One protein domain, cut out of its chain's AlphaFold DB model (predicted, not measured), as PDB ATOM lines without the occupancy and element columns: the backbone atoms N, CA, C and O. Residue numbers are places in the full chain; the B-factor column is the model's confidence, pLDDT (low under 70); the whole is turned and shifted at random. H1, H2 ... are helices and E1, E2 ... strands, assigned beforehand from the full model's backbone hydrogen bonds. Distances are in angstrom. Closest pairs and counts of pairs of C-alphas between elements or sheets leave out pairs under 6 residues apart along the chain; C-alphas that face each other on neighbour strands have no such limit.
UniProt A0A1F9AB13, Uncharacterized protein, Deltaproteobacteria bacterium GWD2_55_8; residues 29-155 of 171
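Overview. This is residues 29 to 155 of the 171 residues of an uncharacterized protein of Deltaproteobacteria bacterium GWD2_55_8 (UniProt A0A1F9AB13). The backbone is wound in stacked, roughly three-sided turns, a short solenoid whose wall is made of parallel strands lying side by side from one turn to the next. The corners come where the longer strands bend and at links such as residues 84 to 86; the two short helices sit outside the winding, H1 on the wall made by E4 and E6 and H2 on the bends of E4, E6 and E8. The printed part has 127 residues, with two named helices and ten named strands; along the chain H1 comes first, the strands follow, and H2 comes last, and the strands form one branched sheet whose neighbour pairs are parallel. By class it is mixed, helices and strands. It is compact, with a radius of gyration of the C-alphas of 13.3 A and spans of 38 by 29 by 28 A.

Along the chain. H1, residues 29 to 36, begins at C-alpha 29, (-36.846, 16.785, 51.949), and is 10.3 A long. E1, residues 41 to 48, is 15.3 A long and bends by 89 degrees at residue 45. E2 is residues 51 to 53. E3, residues 61 to 71, is the longest strand by residues, spans 17.8 A and bends by 114 degrees at residue 68; it begins at (-30.463, 32.233, 43.769). E4, residues 74 to 83, spans 17.7 A and bends by 113 degrees at residue 79. E5 is residues 87 to 89. E6, residues 92 to 101, spans 18.5 A and bends by 109 degrees at residue 97. E7 is residues 107 to 109. E8, residues 114 to 121, spans 16.1 A and bends by 98 degrees at residue 117. E9 is residues 133 to 135 and E10 is residues 140 to 142. H2, residues 145 to 154, is 14.6 A long and ends at C-alpha 154, (-28.027, 30.148, 53.876).

Arrangement. The sheet is twisted, its neighbour strands are parallel, and E3 and E4 have three neighbours each. E1 lies on one side of E3, with N 43 and O 64 at 2.8 A; E4 and E5 lie on the other side, E4 beside residues 61 to 65 with N 63 and O 80 at 2.9 A, and E5 beside residues 69 to 71 with N 88 and O 69 at 2.8 A. E2 and E3 lie on one side of E4, with N 52 and O 74 at 3.0 A, and E6 on the other, with N 79 and O 96 at 2.9 A. E6 and E8 pair through N 97 and O 116 at 2.8 A, and E8 and E10 through N 115 and O 140 at 2.9 A. E5 and E7 pair through N 89 and O 108 at 2.7 A, and E7 and E9 through N 134 and O 107 at 2.8 A. These pairs are within hydrogen-bond range. E1, E2, E9 and E10 are edge strands. H1 is on the sheet at a height of 9.2 A, along the strands at 23 degrees to E4 on the local plane; the closest C-alphas of H1 and E4 are those of Ala 32 and Ile 82, 6.7 A apart. H2 is on the sheet at a height of 7.8 A, slantwise to the strands at 48 degrees to E4 on the local plane; the closest C-alphas of H2 and E6 are those of Gly 97 and Ala 147, 4.7 A apart. H1 and H2 are close but not clearly touching, about perpendicular at 73 degrees, with the C-alphas of Tyr 35 and Trp 154 closest at 7.6 A. In H1 every O i to N i+4 pair is within hydrogen-bond range, in H2 5 of 6.

Size, cuts and confidence. The two C-alphas farthest apart, those of Gly 58 and Pro 127, are 42.4 A apart. The printed part has no cut. The link E8 to E9 is long, with 11 residues; E2 to E3 is short, and the other links are tight. The mean pLDDT of the printed part is 87.6, and residues 104 to 106 and 124 to 132 are under 70.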
ATOM      1  N   SER A  29     -35.647  15.945  51.939       87.00
ATOM      2  CA  SER A  29     -36.846  16.785  51.949       87.00
ATOM      3  C   SER A  29     -36.788  17.871  53.020       87.00
ATOM      4  O   SER A  29     -37.089  19.018  52.708       87.00
ATOM      5  N   GLN A  30     -36.314  17.549  54.228       88.94
ATOM      6  CA  GLN A  30     -36.142  18.532  55.304       88.94
ATOM      7  C   GLN A  30     -35.104  19.608  54.955       88.94
ATOM      8  O   GLN A  30     -35.277  20.768  55.321       88.94
ATOM      9  N   ILE A  31     -34.034  19.243  54.240       90.00
ATOM     10  CA  ILE A  31     -33.033  20.206  53.757       90.00
ATOM     11  C   ILE A  31     -33.659  21.142  52.720       90.00
ATOM     12  O   ILE A  31     -33.501  22.357  52.819       90.00
ATOM     13  N   ALA A  32     -34.402  20.603  51.751       92.25
ATOM     14  CA  ALA A  32     -35.089  21.424  50.758       92.25
ATOM     15  C   ALA A  32     -36.121  22.362  51.396       92.25
ATOM     16  O   ALA A  32     -36.125  23.547  51.082       92.25
ATOM     17  N   ASP A  33     -36.947  21.872  52.325       92.75
ATOM     18  CA  ASP A  33     -37.947  22.693  53.019       92.75
ATOM     19  C   ASP A  33     -37.294  23.850  53.787       92.75
ATOM     20  O   ASP A  33     -37.810  24.967  53.796       92.75
ATOM     21  N   ALA A  34     -36.116  23.623  54.376       92.62
ATOM     22  CA  ALA A  34     -35.355  24.687  55.021       92.62
ATOM     23  C   ALA A  34     -34.923  25.786  54.030       92.62
ATOM     24  O   ALA A  34     -35.005  26.965  54.372       92.62
ATOM     25  N   TYR A  35     -34.528  25.433  52.802       94.00
ATOM     26  CA  TYR A  35     -34.239  26.415  51.748       94.00
ATOM     27  C   TYR A  35     -35.500  27.117  51.233       94.00
ATOM     28  O   TYR A  35     -35.451  28.310  50.941       94.00
ATOM     29  N   LEU A  36     -36.633  26.417  51.159       94.38
ATOM     30  CA  LEU A  36     -37.909  26.995  50.721       94.38
ATOM     31  C   LEU A  36     -38.520  27.970  51.740       94.38
ATOM     32  O   LEU A  36     -39.361  28.785  51.372       94.38
ATOM     33  N   ASN A  37     -38.064  27.959  52.994       94.44
ATOM     34  CA  ASN A  37     -38.413  28.991  53.979       94.44
ATOM     35  C   ASN A  37     -37.688  30.331  53.744       94.44
ATOM     36  O   ASN A  37     -38.000  31.326  54.401       94.44
ATOM     37  N   LEU A  38     -36.713  30.373  52.832       93.62
ATOM     38  CA  LEU A  38     -36.032  31.592  52.399       93.62
ATOM     39  C   LEU A  38     -36.689  32.150  51.127       93.62
ATOM     40  O   LEU A  38     -37.499  31.489  50.480       93.62
ATOM     41  N   SER A  39     -36.330  33.376  50.736       94.19
ATOM     42  CA  SER A  39     -36.801  33.945  49.467       94.19
ATOM     43  C   SER A  39     -36.283  33.119  48.285       94.19
ATOM     44  O   SER A  39     -35.076  32.920  48.140       94.19
ATOM     45  N   HIS A  40     -37.200  32.647  47.442       95.25
ATOM     46  CA  HIS A  40     -36.905  31.789  46.300       95.25
ATOM     47  C   HIS A  40     -37.771  32.156  45.092       95.25
ATOM     48  O   HIS A  40     -38.753  32.892  45.197       95.25
ATOM     49  N   THR A  41     -37.366  31.680  43.916       96.06
ATOM     50  CA  THR A  41     -38.145  31.788  42.677       96.06
ATOM     51  C   THR A  41     -38.790  30.449  42.355       96.06
ATOM     52  O   THR A  41     -38.073  29.458  42.236       96.06
ATOM     53  N   ASP A  42     -40.102  30.448  42.138       96.75
ATOM     54  CA  ASP A  42     -40.834  29.279  41.656       96.75
ATOM     55  C   ASP A  42     -40.943  29.288  40.129       96.75
ATOM     56  O   ASP A  42     -41.326  30.287  39.515       96.75
ATOM     57  N   LEU A  43     -40.635  28.148  39.522       96.31
ATOM     58  CA  LEU A  43     -40.891  27.828  38.126       96.31
ATOM     59  C   LEU A  43     -41.866  26.648  38.072       96.31
ATOM     60  O   LEU A  43     -41.802  25.742  38.902       96.31
ATOM     61  N   SER A  44     -42.774  26.640  37.102       96.56
ATOM     62  CA  SER A  44     -43.686  25.510  36.895       96.56
ATOM     63  C   SER A  44     -42.938  24.282  36.379       96.56
ATOM     64  O   SER A  44     -42.041  24.416  35.547       96.56
ATOM     65  N   GLY A  45     -43.335  23.078  36.794       95.31
ATOM     66  CA  GLY A  45     -42.867  21.844  36.158       95.31
ATOM     67  C   GLY A  45     -43.096  21.840  34.639       95.31
ATOM     68  O   GLY A  45     -44.061  22.426  34.141       95.31
ATOM     69  N   GLY A  46     -42.194  21.199  33.898       94.62
ATOM     70  CA  GLY A  46     -42.245  21.127  32.442       94.62
ATOM     71  C   GLY A  46     -40.871  21.080  31.778       94.62
ATOM     72  O   GLY A  46     -39.854  20.768  32.402       94.62
ATOM     73  N   GLN A  47     -40.871  21.386  30.483       95.19
ATOM     74  CA  GLN A  47     -39.688  21.349  29.633       95.19
ATOM     75  C   GLN A  47     -39.029  22.729  29.529       95.19
ATOM     76  O   GLN A  47     -39.686  23.734  29.250       95.19
ATOM     77  N   TYR A  48     -37.708  22.758  29.681       94.50
ATOM     78  CA  TYR A  48     -36.865  23.943  29.593       94.50
ATOM     79  C   TYR A  48     -35.897  23.796  28.414       94.50
ATOM     80  O   TYR A  48     -34.791  23.276  28.561       94.50
ATOM     81  N   SER A  49     -36.324  24.230  27.226       93.69
ATOM     82  CA  SER A  49     -35.570  24.097  25.964       93.69
ATOM     83  C   SER A  49     -34.813  25.363  25.537       93.69
ATOM     84  O   SER A  49     -33.984  25.311  24.631       93.69
ATOM     85  N   GLY A  50     -35.085  26.504  26.175       91.31
ATOM     86  CA  GLY A  50     -34.457  27.789  25.863       91.31
ATOM     87  C   GLY A  50     -33.158  28.056  26.624       91.31
ATOM     88  O   GLY A  50     -32.667  27.225  27.388       91.31
ATOM     89  N   ASN A  51     -32.626  29.265  26.438       92.00
ATOM     90  CA  ASN A  51     -31.523  29.755  27.256       92.00
ATOM     91  C   ASN A  51     -32.054  30.259  28.601       92.00
ATOM     92  O   ASN A  51     -33.030  31.011  28.635       92.00
ATOM     93  N   GLY A  52     -31.410  29.868  29.698       91.19
ATOM     94  CA  GLY A  52     -31.834  30.221  31.053       91.19
ATOM     95  C   GLY A  52     -30.679  30.688  31.931       91.19
ATOM     96  O   GLY A  52     -29.565  30.186  31.825       91.19
ATOM     97  N   ASN A  53     -30.966  31.641  32.820       93.69
ATOM     98  CA  ASN A  53     -30.070  32.041  33.901       93.69
ATOM     99  C   ASN A  53     -30.807  31.897  35.241       93.69
ATOM    100  O   ASN A  53     -31.769  32.622  35.521       93.69
ATOM    101  N   TRP A  54     -30.355  30.954  36.063       94.88
ATOM    102  CA  TRP A  54     -30.933  30.626  37.370       94.88
ATOM    103  C   TRP A  54     -30.072  31.117  38.539       94.88
ATOM    104  O   TRP A  54     -30.108  30.558  39.629       94.88
ATOM    105  N   GLY A  55     -29.309  32.187  38.322       93.62
ATOM    106  CA  GLY A  55     -28.399  32.783  39.294       93.62
ATOM    107  C   GLY A  55     -27.039  33.048  38.667       93.62
ATOM    108  O   GLY A  55     -26.678  32.448  37.660       93.62
ATOM    109  N   THR A  56     -26.274  33.947  39.274       93.75
ATOM    110  CA  THR A  56     -24.883  34.218  38.884       93.75
ATOM    111  C   THR A  56     -23.966  34.043  40.086       93.75
ATOM    112  O   THR A  56     -24.429  34.017  41.224       93.75
ATOM    113  N   SER A  57     -22.656  33.973  39.863       91.75
ATOM    114  CA  SER A  57     -21.678  33.887  40.955       91.75
ATOM    115  C   SER A  57     -21.760  35.059  41.944       91.75
ATOM    116  O   SER A  57     -21.553  34.862  43.139       91.75
ATOM    117  N   GLY A  58     -22.086  36.267  41.469       90.81
ATOM    118  CA  GLY A  58     -22.264  37.457  42.312       90.81
ATOM    119  C   GLY A  58     -23.648  37.575  42.959       90.81
ATOM    120  O   GLY A  58     -23.780  38.221  43.996       90.81
ATOM    121  N   SER A  59     -24.659  36.934  42.370       90.94
ATOM    122  CA  SER A  59     -26.043  36.933  42.853       90.94
ATOM    123  C   SER A  59     -26.642  35.527  42.726       90.94
ATOM    124  O   SER A  59     -27.472  35.288  41.837       90.94
ATOM    125  N   PRO A  60     -26.207  34.572  43.569       93.62
ATOM    126  CA  PRO A  60     -26.750  33.219  43.555       93.62
ATOM    127  C   PRO A  60     -28.213  33.234  44.014       93.62
ATOM    128  O   PRO A  60     -28.625  34.097  44.791       93.62
ATOM    129  N   ARG A  61     -29.014  32.282  43.531       95.06
ATOM    130  CA  ARG A  61     -30.463  32.233  43.769       95.06
ATOM    131  C   ARG A  61     -30.903  30.865  44.269       95.06
ATOM    132  O   ARG A  61     -30.281  29.848  43.973       95.06
ATOM    133  N   ILE A  62     -32.017  30.859  44.995       96.44
ATOM    134  CA  ILE A  62     -32.783  29.646  45.274       96.44
ATOM    135  C   ILE A  62     -33.891  29.570  44.223       96.44
ATOM    136  O   ILE A  62     -34.719  30.480  44.122       96.44
ATOM    137  N   THR A  63     -33.878  28.512  43.419       97.00
ATOM    138  CA  THR A  63     -34.871  28.254  42.371       97.00
ATOM    139  C   THR A  63     -35.561  26.933  42.665       97.00
ATOM    140  O   THR A  63     -34.894  25.916  42.843       97.00
ATOM    141  N   ARG A  64     -36.889  26.939  42.707       96.69
ATOM    142  CA  ARG A  64     -37.718  25.750  42.883       96.69
ATOM    143  C   ARG A  64     -38.492  25.483  41.601       96.69
ATOM    144  O   ARG A  64     -39.103  26.392  41.051       96.69
ATOM    145  N   ILE A  65     -38.502  24.237  41.150       96.44
ATOM    146  CA  ILE A  65     -39.379  23.761  40.085       96.44
ATOM    147  C   ILE A  65     -40.505  22.947  40.724       96.44
ATOM    148  O   ILE A  65     -40.261  21.923  41.367       96.44
ATOM    149  N   THR A  66     -41.741  23.422  40.569       94.31
ATOM    150  CA  THR A  66     -42.944  22.793  41.125       94.31
ATOM    151  C   THR A  66     -43.423  21.669  40.204       94.31
ATOM    152  O   THR A  66     -44.297  21.845  39.354       94.31
ATOM    153  N   GLY A  67     -42.791  20.503  40.348       91.75
ATOM    154  CA  GLY A  67     -43.067  19.284  39.587       91.75
ATOM    155  C   GLY A  67     -41.832  18.756  38.858       91.75
ATOM    156  O   GLY A  67     -40.700  19.095  39.202       91.75
ATOM    157  N   ASN A  68     -42.060  17.924  37.843       92.19
ATOM    158  CA  ASN A  68     -40.987  17.341  37.035       92.19
ATOM    159  C   ASN A  68     -40.314  18.405  36.155       92.19
ATOM    160  O   ASN A  68     -40.986  19.292  35.621       92.19
ATOM    161  N   ALA A  69     -39.003  18.290  35.970       93.25
ATOM    162  CA  ALA A  69     -38.202  19.179  35.139       93.25
ATOM    163  C   ALA A  69     -37.486  18.389  34.041       93.25
ATOM    164  O   ALA A  69     -36.766  17.443  34.345       93.25
ATOM    165  N   ASP A  70     -37.644  18.804  32.784       93.50
ATOM    166  CA  ASP A  70     -36.857  18.292  31.655       93.50
ATOM    167  C   ASP A  70     -36.045  19.428  31.019       93.50
ATOM    168  O   ASP A  70     -36.583  20.311  30.347       93.50
ATOM    169  N   ILE A  71     -34.740  19.448  31.279       92.94
ATOM    170  CA  ILE A  71     -33.812  20.496  30.859       92.94
ATOM    171  C   ILE A  71     -33.099  20.067  29.580       92.94
ATOM    172  O   ILE A  71     -32.161  19.270  29.597       92.94
ATOM    173  N   GLN A  72     -33.499  20.663  28.462       92.38
ATOM    174  CA  GLN A  72     -32.941  20.382  27.134       92.38
ATOM    175  C   GLN A  72     -32.188  21.582  26.537       92.38
ATOM    176  O   GLN A  72     -31.457  21.437  25.560       92.38
ATOM    177  N   GLY A  73     -32.370  22.772  27.113       91.19
ATOM    178  CA  GLY A  73     -31.768  24.020  26.657       91.19
ATOM    179  C   GLY A  73     -30.358  24.273  27.189       91.19
ATOM    180  O   GLY A  73     -29.692  23.379  27.713       91.19
ATOM    181  N   THR A  74     -29.902  25.522  27.053       94.12
ATOM    182  CA  THR A  74     -28.625  25.985  27.620       94.12
ATOM    183  C   THR A  74     -28.893  26.815  28.867       94.12
ATOM    184  O   THR A  74     -29.330  27.961  28.776       94.12
ATOM    185  N   ILE A  75     -28.661  26.240  30.041       94.75
ATOM    186  CA  ILE A  75     -28.999  26.877  31.314       94.75
ATOM    187  C   ILE A  75     -27.756  26.941  32.187       94.75
ATOM    188  O   ILE A  75     -27.117  25.922  32.434       94.75
ATOM    189  N   GLU A  76     -27.453  28.138  32.680       95.94
ATOM    190  CA  GLU A  76     -26.440  28.360  33.709       95.94
ATOM    191  C   GLU A  76     -27.123  28.790  35.013       95.94
ATOM    192  O   GLU A  76     -28.076  29.576  35.001       95.94
ATOM    193  N   GLY A  77     -26.663  28.280  36.152       95.50
ATOM    194  CA  GLY A  77     -27.216  28.646  37.452       95.50
ATOM    195  C   GLY A  77     -26.202  28.587  38.583       95.50
ATOM    196  O   GLY A  77     -25.232  27.833  38.534       95.50
ATOM    197  N   TYR A  78     -26.449  29.395  39.614       95.94
ATOM    198  CA  TYR A  78     -25.643  29.456  40.832       95.94
ATOM    199  C   TYR A  78     -26.567  29.520  42.046       95.94
ATOM    200  O   TYR A  78     -27.517  30.306  42.055       95.94
ATOM    201  N   GLY A  79     -26.253  28.758  43.093       95.50
ATOM    202  CA  GLY A  79     -27.002  28.749  44.350       95.50
ATOM    203  C   GLY A  79     -27.635  27.396  44.643       95.50
ATOM    204  O   GLY A  79     -26.922  26.403  44.790       95.50
ATOM    205  N   VAL A  80     -28.961  27.356  44.785       96.75
ATOM    206  CA  VAL A  80     -29.697  26.135  45.140       96.75
ATOM    207  C   VAL A  80     -30.832  25.898  44.151       96.75
ATOM    208  O   VAL A  80     -31.676  26.770  43.956       96.75
ATOM    209  N   LEU A  81     -30.859  24.718  43.536       96.56
ATOM    210  CA  LEU A  81     -31.945  24.261  42.673       96.56
ATOM    211  C   LEU A  81     -32.713  23.148  43.380       96.56
ATOM    212  O   LEU A  81     -32.116  22.158  43.789       96.56
ATOM    213  N   ILE A  82     -34.027  23.298  43.499       95.81
ATOM    214  CA  ILE A  82     -34.925  22.310  44.102       95.81
ATOM    215  C   ILE A  82     -35.932  21.874  43.045       95.81
ATOM    216  O   ILE A  82     -36.573  22.715  42.424       95.81
ATOM    217  N   VAL A  83     -36.093  20.572  42.847       94.94
ATOM    218  CA  VAL A  83     -37.074  19.988  41.930       94.94
ATOM    219  C   VAL A  83     -37.996  19.087  42.738       94.94
ATOM    220  O   VAL A  83     -37.557  18.089  43.312       94.94
ATOM    221  N   ASP A  84     -39.283  19.424  42.778       91.69
ATOM    222  CA  ASP A  84     -40.306  18.672  43.522       91.69
ATOM    223  C   ASP A  84     -40.820  17.443  42.755       91.69
ATOM    224  O   ASP A  84     -41.963  17.021  42.910       91.69
ATOM    225  N   GLY A  85     -39.979  16.886  41.888       88.81
ATOM    226  CA  GLY A  85     -40.310  15.821  40.955       88.81
ATOM    227  C   GLY A  85     -39.054  15.156  40.398       88.81
ATOM    228  O   GLY A  85     -37.965  15.284  40.967       88.81
ATOM    229  N   ALA A  86     -39.214  14.470  39.269       88.06
ATOM    230  CA  ALA A  86     -38.114  13.911  38.490       88.06
ATOM    231  C   ALA A  86     -37.310  15.013  37.780       88.06
ATOM    232  O   ALA A  86     -37.873  16.026  37.350       88.06
ATOM    233  N   LEU A  87     -35.998  14.800  37.633       90.31
ATOM    234  CA  LEU A  87     -35.076  15.730  36.980       90.31
ATOM    235  C   LEU A  87     -34.402  15.048  35.783       90.31
ATOM    236  O   LEU A  87     -33.477  14.253  35.935       90.31
ATOM    237  N   GLY A  88     -34.842  15.409  34.584       91.38
ATOM    238  CA  GLY A  88     -34.182  15.084  33.326       91.38
ATOM    239  C   GLY A  88     -33.306  16.239  32.856       91.38
ATOM    240  O   GLY A  88     -33.724  17.395  32.863       91.38
ATOM    241  N   VAL A  89     -32.083  15.939  32.436       91.38
ATOM    242  CA  VAL A  89     -31.137  16.884  31.849       91.38
ATOM    243  C   VAL A  89     -30.539  16.248  30.601       91.38
ATOM    244  O   VAL A  89     -29.887  15.210  30.667       91.38
ATOM    245  N   GLN A  90     -30.770  16.860  29.446       86.31
ATOM    246  CA  GLN A  90     -30.271  16.402  28.143       86.31
ATOM    247  C   GLN A  90     -29.561  17.517  27.355       86.31
ATOM    248  O   GLN A  90     -28.939  17.259  26.324       86.31
ATOM    249  N   GLY A  91     -29.648  18.761  27.839       81.06
ATOM    250  CA  GLY A  91     -29.050  19.946  27.228       81.06
ATOM    251  C   GLY A  91     -27.690  20.357  27.799       81.06
ATOM    252  O   GLY A  91     -27.013  19.604  28.500       81.06
ATOM    253  N   ASN A  92     -27.310  21.604  27.514       89.88
ATOM    254  CA  ASN A  92     -26.124  22.245  28.079       89.88
ATOM    255  C   ASN A  92     -26.473  22.879  29.433       89.88
ATOM    256  O   ASN A  92     -26.729  24.079  29.525       89.88
ATOM    257  N   PHE A  93     -26.523  22.070  30.485       93.62
ATOM    258  CA  PHE A  93     -26.866  22.528  31.832       93.62
ATOM    259  C   PHE A  93     -25.610  22.675  32.685       93.62
ATOM    260  O   PHE A  93     -24.906  21.698  32.889       93.62
ATOM    261  N   THR A  94     -25.324  23.864  33.209       95.12
ATOM    262  CA  THR A  94     -24.231  24.074  34.169       95.12
ATOM    263  C   THR A  94     -24.772  24.701  35.442       95.12
ATOM    264  O   THR A  94     -25.340  25.789  35.409       95.12
ATOM    265  N   PHE A  95     -24.588  24.032  36.576       95.81
ATOM    266  CA  PHE A  95     -25.061  24.524  37.863       95.81
ATOM    267  C   PHE A  95     -23.963  24.502  38.917       95.81
ATOM    268  O   PHE A  95     -23.363  23.462  39.178       95.81
ATOM    269  N   HIS A  96     -23.731  25.648  39.548       96.06
ATOM    270  CA  HIS A  96     -22.756  25.826  40.615       96.06
ATOM    271  C   HIS A  96     -23.472  25.950  41.964       96.06
ATOM    272  O   HIS A  96     -24.048  26.990  42.288       96.06
ATOM    273  N   GLY A  97     -23.436  24.891  42.770       94.31
ATOM    274  CA  GLY A  97     -24.045  24.865  44.096       94.31
ATOM    275  C   GLY A  97     -24.731  23.547  44.417       94.31
ATOM    276  O   GLY A  97     -24.210  22.469  44.128       94.31
ATOM    277  N   LEU A  98     -25.881  23.637  45.079       94.69
ATOM    278  CA  LEU A  98     -26.631  22.480  45.552       94.69
ATOM    279  C   LEU A  98     -27.841  22.219  44.653       94.69
ATOM    280  O   LEU A  98     -28.690  23.089  44.489       94.69
ATOM    281  N   VAL A  99     -27.942  21.010  44.112       94.69
ATOM    282  CA  VAL A  99     -29.125  20.537  43.385       94.69
ATOM    283  C   VAL A  99     -29.837  19.498  44.243       94.69
ATOM    284  O   VAL A  99     -29.196  18.574  44.733       94.69
ATOM    285  N   ILE A 100     -31.146  19.647  44.435       93.44
ATOM    286  CA  ILE A 100     -31.985  18.748  45.228       93.44
ATOM    287  C   ILE A 100     -33.170  18.277  44.379       93.44
ATOM    288  O   ILE A 100     -33.982  19.097  43.963       93.44
ATOM    289  N   ALA A 101     -33.308  16.970  44.162       91.69
ATOM    290  CA  ALA A 101     -34.483  16.360  43.529       91.69
ATOM    291  C   ALA A 101     -35.259  15.532  44.567       91.69
ATOM    292  O   ALA A 101     -34.644  14.741  45.276       91.69
ATOM    293  N   ARG A 102     -36.578  15.738  44.703       84.75
ATOM    294  CA  ARG A 102     -37.396  15.169  45.801       84.75
ATOM    295  C   ARG A 102     -38.527  14.217  45.397       84.75
ATOM    296  O   ARG A 102     -39.139  13.654  46.300       84.75
ATOM    297  N   GLY A 103     -38.862  14.098  44.109       70.19
ATOM    298  CA  GLY A 103     -39.952  13.219  43.643       70.19
ATOM    299  C   GLY A 103     -39.593  11.730  43.671       70.19
ATOM    300  O   GLY A 103     -38.615  11.354  44.299       70.19
ATOM    301  N   ASP A 104     -40.333  10.876  42.960       64.19
ATOM    302  CA  ASP A 104     -39.866   9.512  42.660       64.19
ATOM    303  C   ASP A 104     -38.671   9.639  41.704       64.19
ATOM    304  O   ASP A 104     -38.819   9.909  40.508       64.19
ATOM    305  N   VAL A 105     -37.467   9.664  42.280       62.88
ATOM    306  CA  VAL A 105     -36.337  10.305  41.616       62.88
ATOM    307  C   VAL A 105     -35.724   9.395  40.567       62.88
ATOM    308  O   VAL A 105     -34.992   8.474  40.892       62.88
ATOM    309  N   GLN A 106     -35.934   9.755  39.304       67.25
ATOM    310  CA  GLN A 106     -35.023   9.452  38.211       67.25
ATOM    311  C   GLN A 106     -34.257  10.739  37.889       67.25
ATOM    312  O   GLN A 106     -34.810  11.660  37.283       67.25
ATOM    313  N   VAL A 107     -32.995  10.839  38.321       74.31
ATOM    314  CA  VAL A 107     -32.091  11.861  37.776       74.31
ATOM    315  C   VAL A 107     -31.440  11.288  36.535       74.31
ATOM    316  O   VAL A 107     -30.616  10.386  36.646       74.31
ATOM    317  N   GLN A 108     -31.776  11.821  35.365       81.06
ATOM    318  CA  GLN A 108     -31.111  11.444  34.125       81.06
ATOM    319  C   GLN A 108     -30.282  12.615  33.618       81.06
ATOM    320  O   GLN A 108     -30.835  13.655  33.285       81.06
ATOM    321  N   ILE A 109     -28.964  12.449  33.528       80.62
ATOM    322  CA  ILE A 109     -28.073  13.465  32.963       80.62
ATOM    323  C   ILE A 109     -27.422  12.894  31.709       80.62
ATOM    324  O   ILE A 109     -26.633  11.959  31.782       80.62
ATOM    325  N   THR A 110     -27.749  13.463  30.555       78.56
ATOM    326  CA  THR A 110     -27.185  13.128  29.246       78.56
ATOM    327  C   THR A 110     -26.691  14.400  28.547       78.56
ATOM    328  O   THR A 110     -27.044  15.511  28.940       78.56
ATOM    329  N   GLY A 111     -25.845  14.261  27.524       80.31
ATOM    330  CA  GLY A 111     -25.291  15.416  26.810       80.31
ATOM    331  C   GLY A 111     -24.106  16.061  27.538       80.31
ATOM    332  O   GLY A 111     -23.227  15.350  28.027       80.31
ATOM    333  N   ASN A 112     -24.042  17.395  27.546       85.38
ATOM    334  CA  ASN A 112     -22.969  18.177  28.171       85.38
ATOM    335  C   ASN A 112     -23.523  18.960  29.365       85.38
ATOM    336  O   ASN A 112     -23.804  20.154  29.275       85.38
ATOM    337  N   ALA A 113     -23.693  18.260  30.481       89.19
ATOM    338  CA  ALA A 113     -24.213  18.833  31.710       89.19
ATOM    339  C   ALA A 113     -23.199  18.729  32.857       89.19
ATOM    340  O   ALA A 113     -22.515  17.718  33.019       89.19
ATOM    341  N   GLY A 114     -23.104  19.786  33.654       91.62
ATOM    342  CA  GLY A 114     -22.160  19.944  34.746       91.62
ATOM    343  C   GLY A 114     -22.842  20.409  36.022       91.62
ATOM    344  O   GLY A 114     -23.462  21.469  36.048       91.62
ATOM    345  N   ILE A 115     -22.688  19.651  37.102       93.38
ATOM    346  CA  ILE A 115     -23.030  20.099  38.455       93.38
ATOM    347  C   ILE A 115     -21.723  20.272  39.228       93.38
ATOM    348  O   ILE A 115     -20.978  19.314  39.422       93.38
ATOM    349  N   TYR A 116     -21.450  21.492  39.673       94.31
ATOM    350  CA  TYR A 116     -20.280  21.875  40.456       94.31
ATOM    351  C   TYR A 116     -20.719  22.215  41.882       94.31
ATOM    352  O   TYR A 116     -21.208  23.310  42.151       94.31
ATOM    353  N   GLY A 117     -20.592  21.261  42.797       91.69
ATOM    354  CA  GLY A 117     -21.076  21.349  44.171       91.69
ATOM    355  C   GLY A 117     -21.580  19.993  44.647       91.69
ATOM    356  O   GLY A 117     -20.785  19.072  44.817       91.69
ATOM    357  N   SER A 118     -22.887  19.863  44.882       90.56
ATOM    358  CA  SER A 118     -23.498  18.608  45.337       90.56
ATOM    359  C   SER A 118     -24.854  18.373  44.687       90.56
ATOM    360  O   SER A 118     -25.620  19.308  44.469       90.56
ATOM    361  N   LEU A 119     -25.163  17.100  44.451       90.50
ATOM    362  CA  LEU A 119     -26.485  16.614  44.073       90.50
ATOM    363  C   LEU A 119     -27.052  15.798  45.241       90.50
ATOM    364  O   LEU A 119     -26.386  14.893  45.738       90.50
ATOM    365  N   MET A 120     -28.254  16.141  45.691       89.00
ATOM    366  CA  MET A 120     -29.030  15.388  46.672       89.00
ATOM    367  C   MET A 120     -30.276  14.830  45.997       89.00
ATOM    368  O   MET A 120     -30.991  15.547  45.295       89.00
ATOM    369  N   ILE A 121     -30.536  13.553  46.234       87.31
ATOM    370  CA  ILE A 121     -31.649  12.812  45.656       87.31
ATOM    371  C   ILE A 121     -32.486  12.280  46.814       87.31
ATOM    372  O   ILE A 121     -31.954  11.658  47.733       87.31
ATOM    373  N   GLY A 122     -33.774  12.612  46.820       81.25
ATOM    374  CA  GLY A 122     -34.741  12.016  47.727       81.25
ATOM    375  C   GLY A 122     -34.871  10.531  47.413       81.25
ATOM    376  O   GLY A 122     -34.943  10.158  46.248       81.25
ATOM    377  N   GLY A 123     -34.882   9.693  48.448       70.12
ATOM    378  CA  GLY A 123     -35.082   8.261  48.251       70.12
ATOM    379  C   GLY A 123     -36.447   7.994  47.619       70.12
ATOM    380  O   GLY A 123     -37.443   8.596  48.025       70.12
ATOM    381  N   SER A 124     -36.480   7.091  46.641       64.69
ATOM    382  CA  SER A 124     -37.729   6.643  46.025       64.69
ATOM    383  C   SER A 124     -38.622   5.935  47.046       64.69
ATOM    384  O   SER A 124     -38.133   5.211  47.917       64.69
ATOM    385  N   THR A 125     -39.938   6.129  46.933       64.31
ATOM    386  CA  THR A 125     -40.912   5.334  47.700       64.31
ATOM    387  C   THR A 125     -41.273   4.021  47.005       64.31
ATOM    388  O   THR A 125     -41.868   3.141  47.632       64.31
ATOM    389  N   GLU A 126     -40.860   3.861  45.743       62.16
ATOM    390  CA  GLU A 126     -41.082   2.645  44.971       62.16
ATOM    391  C   GLU A 126     -40.189   1.488  45.462       62.16
ATOM    392  O   GLU A 126     -39.008   1.700  45.749       62.16
ATOM    393  N   PRO A 127     -40.709   0.245  45.544       56.69
ATOM    394  CA  PRO A 127     -39.957  -0.907  46.054       56.69
ATOM    395  C   PRO A 127     -38.763  -1.350  45.193       56.69
ATOM    396  O   PRO A 127     -37.920  -2.095  45.692       56.69
ATOM    397  N   ASP A 128     -38.731  -0.962  43.914       60.75
ATOM    398  CA  ASP A 128     -37.692  -1.322  42.938       60.75
ATOM    399  C   ASP A 128     -37.626  -0.246  41.830       60.75
ATOM    400  O   ASP A 128     -38.171  -0.432  40.740       60.75
ATOM    401  N   PRO A 129     -37.089   0.954  42.123       60.66
ATOM    402  CA  PRO A 129     -36.995   2.008  41.124       60.66
ATOM    403  C   PRO A 129     -35.937   1.631  40.080       60.66
ATOM    404  O   PRO A 129     -34.782   1.395  40.434       60.66
ATOM    405  N   ASP A 130     -36.304   1.637  38.794       58.84
ATOM    406  CA  ASP A 130     -35.380   1.307  37.695       58.84
ATOM    407  C   ASP A 130     -34.084   2.147  37.740       58.84
ATOM    408  O   ASP A 130     -33.013   1.638  37.411       58.84
ATOM    409  N   TYR A 131     -34.155   3.417  38.170       57.00
ATOM    410  CA  TYR A 131     -32.982   4.274  38.393       57.00
ATOM    411  C   TYR A 131     -33.251   5.344  39.456       57.00
ATOM    412  O   TYR A 131     -34.200   6.105  39.313       57.00
ATOM    413  N   GLU A 132     -32.358   5.474  40.442       69.31
ATOM    414  CA  GLU A 132     -32.297   6.639  41.348       69.31
ATOM    415  C   GLU A 132     -31.436   7.774  40.741       69.31
ATOM    416  O   GLU A 132     -31.756   8.961  40.829       69.31
ATOM    417  N   LEU A 133     -30.359   7.398  40.035       82.88
ATOM    418  CA  LEU A 133     -29.445   8.282  39.305       82.88
ATOM    419  C   LEU A 133     -28.855   7.554  38.083       82.88
ATOM    420  O   LEU A 133     -28.217   6.515  38.226       82.88
ATOM    421  N   ASP A 134     -29.003   8.137  36.896       85.00
ATOM    422  CA  ASP A 134     -28.416   7.685  35.631       85.00
ATOM    423  C   ASP A 134     -27.633   8.837  34.976       85.00
ATOM    424  O   ASP A 134     -28.189   9.866  34.588       85.00
ATOM    425  N   VAL A 135     -26.314   8.676  34.859       83.94
ATOM    426  CA  VAL A 135     -25.399   9.692  34.315       83.94
ATOM    427  C   VAL A 135     -24.714   9.126  33.075       83.94
ATOM    428  O   VAL A 135     -23.951   8.164  33.160       83.94
ATOM    429  N   ARG A 136     -24.974   9.723  31.908       82.31
ATOM    430  CA  ARG A 136     -24.482   9.281  30.592       82.31
ATOM    431  C   ARG A 136     -23.902  10.441  29.780       82.31
ATOM    432  O   ARG A 136     -24.099  11.615  30.082       82.31
ATOM    433  N   GLY A 137     -23.217  10.114  28.684       79.38
ATOM    434  CA  GLY A 137     -22.619  11.114  27.794       79.38
ATOM    435  C   GLY A 137     -21.427  11.830  28.439       79.38
ATOM    436  O   GLY A 137     -20.609  11.189  29.089       79.38
ATOM    437  N   ASN A 138     -21.330  13.151  28.257       83.88
ATOM    438  CA  ASN A 138     -20.263  14.000  28.809       83.88
ATOM    439  C   ASN A 138     -20.708  14.727  30.092       83.88
ATOM    440  O   ASN A 138     -20.268  15.842  30.388       83.88
ATOM    441  N   ALA A 139     -21.608  14.103  30.846       85.12
ATOM    442  CA  ALA A 139     -22.094  14.626  32.107       85.12
ATOM    443  C   ALA A 139     -21.029  14.531  33.214       85.12
ATOM    444  O   ALA A 139     -20.272  13.563  33.286       85.12
ATOM    445  N   HIS A 140     -20.974  15.524  34.102       87.75
ATOM    446  CA  HIS A 140     -20.078  15.509  35.257       87.75
ATOM    447  C   HIS A 140     -20.723  16.123  36.500       87.75
ATOM    448  O   HIS A 140     -21.340  17.183  36.453       87.75
ATOM    449  N   ILE A 141     -20.513  15.469  37.642       88.88
ATOM    450  CA  ILE A 141     -20.830  15.997  38.970       88.88
ATOM    451  C   ILE A 141     -19.495  16.122  39.701       88.88
ATOM    452  O   ILE A 141     -18.804  15.128  39.916       88.88
ATOM    453  N   ARG A 142     -19.083  17.350  40.016       88.56
ATOM    454  CA  ARG A 142     -17.799  17.652  40.652       88.56
ATOM    455  C   ARG A 142     -18.039  18.363  41.963       88.56
ATOM    456  O   ARG A 142     -18.760  19.350  42.006       88.56
ATOM    457  N   PHE A 143     -17.395  17.882  43.017       88.94
ATOM    458  CA  PHE A 143     -17.418  18.566  44.299       88.94
ATOM    459  C   PHE A 143     -16.773  19.953  44.183       88.94
ATOM    460  O   PHE A 143     -15.661  20.082  43.670       88.94
ATOM    461  N   ASP A 144     -17.459  20.967  44.701       89.00
ATOM    462  CA  ASP A 144     -16.955  22.334  44.817       89.00
ATOM    463  C   ASP A 144     -17.228  22.843  46.237       89.00
ATOM    464  O   ASP A 144     -18.365  23.130  46.624       89.00
ATOM    465  N   SER A 145     -16.166  22.939  47.038       85.06
ATOM    466  CA  SER A 145     -16.266  23.379  48.428       85.06
ATOM    467  C   SER A 145     -16.694  24.836  48.564       85.06
ATOM    468  O   SER A 145     -17.332  25.177  49.555       85.06
ATOM    469  N   CYS A 146     -16.346  25.700  47.608       85.56
ATOM    470  CA  CYS A 146     -16.708  27.115  47.648       85.56
ATOM    471  C   CYS A 146     -18.205  27.282  47.375       85.56
ATOM    472  O   CYS A 146     -18.893  27.986  48.116       85.56
ATOM    473  N   ALA A 147     -18.720  26.571  46.370       84.88
ATOM    474  CA  ALA A 147     -20.143  26.563  46.049       84.88
ATOM    475  C   ALA A 147     -20.988  26.015  47.217       84.88
ATOM    476  O   ALA A 147     -22.021  26.584  47.573       84.88
ATOM    477  N   LEU A 148     -20.514  24.956  47.882       84.94
ATOM    478  CA  LEU A 148     -21.199  24.388  49.047       84.94
ATOM    479  C   LEU A 148     -21.055  25.231  50.314       84.94
ATOM    480  O   LEU A 148     -21.983  25.270  51.117       84.94
ATOM    481  N   ALA A 149     -19.940  25.942  50.498       86.12
ATOM    482  CA  ALA A 149     -19.794  26.897  51.593       86.12
ATOM    483  C   ALA A 149     -20.804  28.047  51.468       86.12
ATOM    484  O   ALA A 149     -21.399  28.441  52.473       86.12
ATOM    485  N   ALA A 150     -21.047  28.534  50.245       84.62
ATOM    486  CA  ALA A 150     -22.080  29.529  49.975       84.62
ATOM    487  C   ALA A 150     -23.483  28.994  50.311       84.62
ATOM    488  O   ALA A 150     -24.215  29.634  51.065       84.62
ATOM    489  N   ALA A 151     -23.824  27.786  49.846       83.25
ATOM    490  CA  ALA A 151     -25.102  27.144  50.167       83.25
ATOM    491  C   ALA A 151     -25.285  26.913  51.682       83.25
ATOM    492  O   ALA A 151     -26.365  27.169  52.221       83.25
ATOM    493  N   ASN A 152     -24.224  26.493  52.381       84.50
ATOM    494  CA  ASN A 152     -24.210  26.294  53.833       84.50
ATOM    495  C   ASN A 152     -24.362  27.609  54.627       84.50
ATOM    496  O   ASN A 152     -24.761  27.584  55.790       84.50
ATOM    497  N   GLY A 153     -24.026  28.753  54.024       83.50
ATOM    498  CA  GLY A 153     -24.242  30.074  54.616       83.50
ATOM    499  C   GLY A 153     -25.719  30.470  54.708       83.50
ATOM    500  O   GLY A 153     -26.073  31.272  55.568       83.50
ATOM    501  N   TRP A 154     -26.580  29.906  53.855       84.75
ATOM    502  CA  TRP A 154     -28.027  30.148  53.876       84.75
ATOM    503  C   TRP A 154     -28.770  29.173  54.781       84.75
ATOM    504  O   TRP A 154     -29.526  29.587  55.656       84.75
ATOM    505  N   VAL A 155     -28.535  27.879  54.582       82.62
ATOM    506  CA  VAL A 155     -29.097  26.807  55.405       82.62
ATOM    507  C   VAL A 155     -27.944  25.904  55.816       82.62
ATOM    508  O   VAL A 155     -27.226  25.424  54.937       82.62
TER     509      VAL A 155